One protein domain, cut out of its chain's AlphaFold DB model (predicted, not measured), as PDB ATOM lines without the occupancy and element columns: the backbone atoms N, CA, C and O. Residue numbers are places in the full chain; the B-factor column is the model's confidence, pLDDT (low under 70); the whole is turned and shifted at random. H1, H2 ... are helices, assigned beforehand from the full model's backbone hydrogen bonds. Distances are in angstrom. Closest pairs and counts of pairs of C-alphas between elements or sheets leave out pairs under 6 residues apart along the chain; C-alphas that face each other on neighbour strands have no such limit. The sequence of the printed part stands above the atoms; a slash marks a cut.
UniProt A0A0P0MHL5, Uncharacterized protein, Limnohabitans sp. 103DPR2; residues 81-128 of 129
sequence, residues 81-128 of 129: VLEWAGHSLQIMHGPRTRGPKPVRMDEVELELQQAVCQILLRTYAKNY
ATOM      1  N   VAL A  81       4.220  27.447  19.711       96.56
ATOM      2  CA  VAL A  81       2.970  27.487  18.931       96.56
ATOM      3  C   VAL A  81       1.938  26.525  19.499       96.56
ATOM      4  O   VAL A  81       0.784  26.911  19.663       96.56
ATOM      5  N   LEU A  82       2.349  25.308  19.855       96.12
ATOM      6  CA  LEU A  82       1.473  24.340  20.517       96.12
ATOM      7  C   LEU A  82       0.994  24.870  21.872       96.12
ATOM      8  O   LEU A  82      -0.194  24.786  22.176       96.12
ATOM      9  N   GLU A  83       1.895  25.482  22.643       96.38
ATOM     10  CA  GLU A  83       1.563  26.131  23.907       96.38
ATOM     11  C   GLU A  83       0.510  27.233  23.708       96.38
ATOM     12  O   GLU A  83      -0.540  27.250  24.356       96.38
ATOM     13  N   TRP A  84       0.759  28.139  22.758       95.69
ATOM     14  CA  TRP A  84      -0.179  29.200  22.399       95.69
ATOM     15  C   TRP A  84      -1.543  28.649  21.967       95.69
ATOM     16  O   TRP A  84      -2.568  29.148  22.437       95.69
ATOM     17  N   ALA A  85      -1.565  27.626  21.111       96.62
ATOM     18  CA  ALA A  85      -2.789  27.020  20.604       96.62
ATOM     19  C   ALA A  85      -3.601  26.388  21.739       96.62
ATOM     20  O   ALA A  85      -4.784  26.689  21.888       96.62
ATOM     21  N   GLY A  86      -2.970  25.573  22.587       96.75
ATOM     22  CA  GLY A  86      -3.675  24.904  23.678       96.75
ATOM     23  C   GLY A  86      -4.200  25.874  24.742       96.75
ATOM     24  O   GLY A  86      -5.298  25.662  25.245       96.75
ATOM     25  N   HIS A  87      -3.500  26.977  25.034       95.94
ATOM     26  CA  HIS A  87      -4.055  28.032  25.893       95.94
ATOM     27  C   HIS A  87      -5.196  28.798  25.217       95.94
ATOM     28  O   HIS A  87      -6.186  29.124  25.864       95.94
ATOM     29  N   SER A  88      -5.076  29.090  23.920       95.69
ATOM     30  CA  SER A  88      -6.122  29.800  23.170       95.69
ATOM     31  C   SER A  88      -7.416  28.989  23.097       95.69
ATOM     32  O   SER A  88      -8.503  29.549  23.200       95.69
ATOM     33  N   LEU A  89      -7.291  27.665  22.975       94.62
ATOM     34  CA  LEU A  89      -8.401  26.716  22.936       94.62
ATOM     35  C   LEU A  89      -8.852  26.228  24.324       94.62
ATOM     36  O   LEU A  89      -9.709  25.354  24.392       94.62
ATOM     37  N   GLN A  90      -8.290  26.758  25.419       93.69
ATOM     38  CA  GLN A  90      -8.601  26.339  26.799       93.69
ATOM     39  C   GLN A  90      -8.378  24.835  27.072       93.69
ATOM     40  O   GLN A  90      -8.992  24.245  27.955       93.69
ATOM     41  N   ILE A  91      -7.474  24.199  26.322       96.00
ATOM     42  CA  ILE A  91      -7.026  22.818  26.565       96.00
ATOM     43  C   ILE A  91      -5.969  22.802  27.679       96.00
ATOM     44  O   ILE A  91      -5.902  21.864  28.469       96.00
ATOM     45  N   MET A  92      -5.149  23.854  27.763       95.69
ATOM     46  CA  MET A  92      -4.106  23.999  28.781       95.69
ATOM     47  C   MET A  92      -4.385  25.168  29.719       95.69
ATOM     48  O   MET A  92      -4.711  26.277  29.288       95.69
ATOM     49  N   HIS A  93      -4.149  24.923  31.005       95.31
ATOM     50  CA  HIS A  93      -4.336  25.870  32.097       95.31
ATOM     51  C   HIS A  93      -3.015  26.053  32.854       95.31
ATOM     52  O   HIS A  93      -2.184  25.147  32.885       95.31
ATOM     53  N   GLY A  94      -2.830  27.215  33.481       94.69
ATOM     54  CA  GLY A  94      -1.629  27.532  34.259       94.69
ATOM     55  C   GLY A  94      -0.684  28.533  33.582       94.69
ATOM     56  O   GLY A  94      -1.023  29.116  32.547       94.69
ATOM     57  N   PRO A  95       0.482  28.800  34.201       93.94
ATOM     58  CA  PRO A  95       1.437  29.778  33.698       93.94
ATOM     59  C   PRO A  95       2.140  29.277  32.432       93.94
ATOM     60  O   PRO A  95       2.488  28.104  32.330       93.94
ATOM     61  N   ARG A  96       2.409  30.196  31.501       93.25
ATOM     62  CA  ARG A  96       3.176  29.909  30.280       93.25
ATOM     63  C   ARG A  96       4.656  29.663  30.565       93.25
ATOM     64  O   ARG A  96       5.212  30.154  31.555       93.25
ATOM     65  N   THR A  97       5.301  28.963  29.642       91.88
ATOM     66  CA  THR A  97       6.731  28.674  29.632       91.88
ATOM     67  C   THR A  97       7.527  29.974  29.702       91.88
ATOM     68  O   THR A  97       7.350  30.894  28.902       91.88
ATOM     69  N   ARG A  98       8.412  30.066  30.700       93.31
ATOM     70  CA  ARG A  98       9.257  31.246  30.919       93.31
ATOM     71  C   ARG A  98      10.373  31.310  29.877       93.31
ATOM     72  O   ARG A  98      10.942  30.285  29.512       93.31
ATOM     73  N   GLY A  99      10.753  32.524  29.486       90.81
ATOM     74  CA  GLY A  99      11.901  32.778  28.615       90.81
ATOM     75  C   GLY A  99      11.563  33.646  27.401       90.81
ATOM     76  O   GLY A  99      10.424  34.088  27.243       90.81
ATOM     77  N   PRO A 100      12.562  33.934  26.549       91.88
ATOM     78  CA  PRO A 100      12.351  34.705  25.334       91.88
ATOM     79  C   PRO A 100      11.473  33.935  24.342       91.88
ATOM     80  O   PRO A 100      11.648  32.732  24.138       91.88
ATOM     81  N   LYS A 101      10.557  34.647  23.679       90.69
ATOM     82  CA  LYS A 101       9.716  34.075  22.624       90.69
ATOM     83  C   LYS A 101      10.593  33.655  21.431       90.69
ATOM     84  O   LYS A 101      11.422  34.454  20.987       90.69
ATOM     85  N   PRO A 102      10.439  32.430  20.898       94.75
ATOM     86  CA  PRO A 102      11.219  31.988  19.748       94.75
ATOM     87  C   PRO A 102      10.885  32.817  18.502       94.75
ATOM     88  O   PRO A 102       9.740  33.193  18.276       94.75
ATOM     89  N   VAL A 103      11.901  33.083  17.677       92.50
ATOM     90  CA  VAL A 103      11.790  34.002  16.529       92.50
ATOM     91  C   VAL A 103      10.958  33.415  15.382       92.50
ATOM     92  O   VAL A 103      10.225  34.147  14.739       92.50
ATOM     93  N   ARG A 104      11.055  32.102  15.141       92.75
ATOM     94  CA  ARG A 104      10.530  31.417  13.938       92.75
ATOM     95  C   ARG A 104       9.151  30.787  14.140       92.75
ATOM     96  O   ARG A 104       8.909  29.678  13.674       92.75
ATOM     97  N   MET A 105       8.286  31.413  14.936       93.88
ATOM     98  CA  MET A 105       6.954  30.849  15.205       93.88
ATOM     99  C   MET A 105       6.062  30.842  13.963       93.88
ATOM    100  O   MET A 105       5.233  29.958  13.828       93.88
ATOM    101  N   ASP A 106       6.255  31.795  13.064       92.75
ATOM    102  CA  ASP A 106       5.583  31.923  11.769       92.75
ATOM    103  C   ASP A 106       5.969  30.824  10.763       92.75
ATOM    104  O   ASP A 106       5.213  30.529   9.841       92.75
ATOM    105  N   GLU A 107       7.129  30.189  10.945       94.00
ATOM    106  CA  GLU A 107       7.628  29.130  10.059       94.00
ATOM    107  C   GLU A 107       7.097  27.727  10.423       94.00
ATOM    108  O   GLU A 107       7.381  26.765   9.708       94.00
ATOM    109  N   VAL A 108       6.382  27.565  11.545       95.50
ATOM    110  CA  VAL A 108       6.001  26.251  12.093       95.50
ATOM    111  C   VAL A 108       4.503  26.145  12.357       95.50
ATOM    112  O   VAL A 108       3.887  27.071  12.870       95.50
ATOM    113  N   GLU A 109       3.936  24.971  12.061       95.56
ATOM    114  CA  GLU A 109       2.527  24.637  12.340       95.56
ATOM    115  C   GLU A 109       1.536  25.689  11.799       95.56
ATOM    116  O   GLU A 109       0.565  26.054  12.461       95.56
ATOM    117  N   LEU A 110       1.792  26.195  10.586       96.19
ATOM    118  CA  LEU A 110       1.027  27.291   9.981       96.19
ATOM    119  C   LEU A 110      -0.475  26.974   9.877       96.19
ATOM    120  O   LEU A 110      -1.308  27.827  10.179       96.19
ATOM    121  N   GLU A 111      -0.826  25.744   9.503       96.69
ATOM    122  CA  GLU A 111      -2.223  25.303   9.402       96.69
ATOM    123  C   GLU A 111      -2.930  25.333  10.762       96.69
ATOM    124  O   GLU A 111      -4.050  25.832  10.874       96.69
ATOM    125  N   LEU A 112      -2.252  24.877  11.823       95.44
ATOM    126  CA  LEU A 112      -2.773  24.944  13.186       95.44
ATOM    127  C   LEU A 112      -2.985  26.398  13.617       95.44
ATOM    128  O   LEU A 112      -4.025  26.727  14.186       95.44
ATOM    129  N   GLN A 113      -2.024  27.277  13.329       95.25
ATOM    130  CA  GLN A 113      -2.145  28.700  13.645       95.25
ATOM    131  C   GLN A 113      -3.352  29.336  12.963       95.25
ATOM    132  O   GLN A 113      -4.141  30.021  13.616       95.25
ATOM    133  N   GLN A 114      -3.524  29.075  11.669       96.56
ATOM    134  CA  GLN A 114      -4.662  29.568  10.901       96.56
ATOM    135  C   GLN A 114      -5.985  29.034  11.457       96.56
ATOM    136  O   GLN A 114      -6.914  29.814  11.670       96.56
ATOM    137  N   ALA A 115      -6.060  27.734  11.751       96.88
ATOM    138  CA  ALA A 115      -7.255  27.107  12.302       96.88
ATOM    139  C   ALA A 115      -7.642  27.704  13.664       96.88
ATOM    140  O   ALA A 115      -8.798  28.076  13.868       96.88
ATOM    141  N   VAL A 116      -6.680  27.868  14.581       96.38
ATOM    142  CA  VAL A 116      -6.924  28.484  15.895       96.38
ATOM    143  C   VAL A 116      -7.409  29.923  15.733       96.38
ATOM    144  O   VAL A 116      -8.422  30.287  16.326       96.38
ATOM    145  N   CYS A 117      -6.764  30.730  14.885       95.12
ATOM    146  CA  CYS A 117      -7.207  32.098  14.609       95.12
ATOM    147  C   CYS A 117      -8.647  32.141  14.076       95.12
ATOM    148  O   CYS A 117      -9.451  32.947  14.543       95.12
ATOM    149  N   GLN A 118      -9.010  31.255  13.146       96.62
ATOM    150  CA  GLN A 118     -10.377  31.176  12.625       96.62
ATOM    151  C   GLN A 118     -11.393  30.792  13.705       96.62
ATOM    152  O   GLN A 118     -12.478  31.372  13.754       96.62
ATOM    153  N   ILE A 119     -11.059  29.836  14.578       95.88
ATOM    154  CA  ILE A 119     -11.921  29.441  15.700       95.88
ATOM    155  C   ILE A 119     -12.147  30.634  16.630       95.88
ATOM    156  O   ILE A 119     -13.294  30.942  16.939       95.88
ATOM    157  N   LEU A 120     -11.078  31.337  17.014       93.56
ATOM    158  CA  LEU A 120     -11.154  32.502  17.898       93.56
ATOM    159  C   LEU A 120     -11.981  33.646  17.299       93.56
ATOM    160  O   LEU A 120     -12.768  34.277  17.998       93.56
ATOM    161  N   LEU A 121     -11.841  33.909  15.999       94.31
ATOM    162  CA  LEU A 121     -12.646  34.925  15.318       94.31
ATOM    163  C   LEU A 121     -14.127  34.540  15.288       94.31
ATOM    164  O   LEU A 121     -14.993  35.381  15.525       94.31
ATOM    165  N   ARG A 122     -14.431  33.261  15.046       94.50
ATOM    166  CA  ARG A 122     -15.808  32.753  15.066       94.50
ATOM    167  C   ARG A 122     -16.421  32.815  16.461       94.50
ATOM    168  O   ARG A 122     -17.595  33.149  16.575       94.50
ATOM    169  N   THR A 123     -15.673  32.476  17.511       91.31
ATOM    170  CA  THR A 123     -16.175  32.581  18.889       91.31
ATOM    171  C   THR A 123     -16.387  34.036  19.283       91.31
ATOM    172  O   THR A 123     -17.419  34.351  19.865       91.31
ATOM    173  N   TYR A 124     -15.476  34.933  18.902       91.56
ATOM    174  CA  TYR A 124     -15.631  36.366  19.130       91.56
ATOM    175  C   TYR A 124     -16.892  36.923  18.459       91.56
ATOM    176  O   TYR A 124     -17.720  37.518  19.140       91.56
ATOM    177  N   ALA A 125     -17.084  36.653  17.163       92.25
ATOM    178  CA  ALA A 125     -18.254  37.118  16.415       92.25
ATOM    179  C   ALA A 125     -19.581  36.586  16.984       92.25
ATOM    180  O   ALA A 125     -20.597  37.262  16.928       92.25
ATOM    181  N   LYS A 126     -19.582  35.377  17.561       90.38
ATOM    182  CA  LYS A 126     -20.760  34.833  18.254       90.38
ATOM    183  C   LYS A 126     -21.057  35.543  19.577       90.38
ATOM    184  O   LYS A 126     -22.217  35.635  19.957       90.38
ATOM    185  N   ASN A 127     -20.021  35.988  20.285       87.38
ATOM    186  CA  ASN A 127     -20.145  36.607  21.606       87.38
ATOM    187  C   ASN A 127     -20.405  38.124  21.540       87.38
ATOM    188  O   ASN A 127     -20.834  38.696  22.537       87.38
ATOM    189  N   TYR A 128     -20.143  38.759  20.396       81.56
ATOM    190  CA  TYR A 128     -20.423  40.170  20.109       81.56
ATOM    191  C   TYR A 128     -21.239  40.286  18.807       81.56
ATOM    192  O   TYR A 128     -20.648  40.561  17.759       81.56
TER     193      TYR A 128
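What this domain is: This is residues 81 to 128 of the 129 residues of an uncharacterized protein of Limnohabitans sp. 103DPR2 (UniProt A0A0P0MHL5). A long helix, H2, has a short helix, H1, side by side with its first part, and residues 89 to 109 swing out in a wide loop that joins the two. The far end of H2 sticks out as an arm, residues 121 to 127, followed by Tyr 128. The printed part has 48 residues with two named helices, H1 then H2, and no named strand; the class is all helix. It is loose, with a radius of gyration of the C-alphas of 12.1 A and spans of 34 by 26 by 15 A.

Where its parts are: H2, residues 110 to 127, is 25.9 A long, from C-alpha 110 at (1.027, 27.291, 9.981) to C-alpha 127 at (-20.145, 36.607, 21.606). H1, residues 81 to 88, begins at C-alpha 81 at (2.970, 27.487, 18.931) and is 10.3 A long.

How they stand to each other: H2 touches H1 with residues 112 to 120 alone; the closest C-alphas, of Ala 85 and Val 116, are 6.4 A apart. They run the same way at a shallow tilt of 12 degrees. In both helices every O i to N i+4 pair is within hydrogen-bond range.

The domain as a whole: The C-alphas farthest apart, of Gly 99 and Lys 126, are 34.3 A apart. The link from H1 to H2 is long, 21 residues. The printed part has no cut, and no printed residue is under 70 in pLDDT.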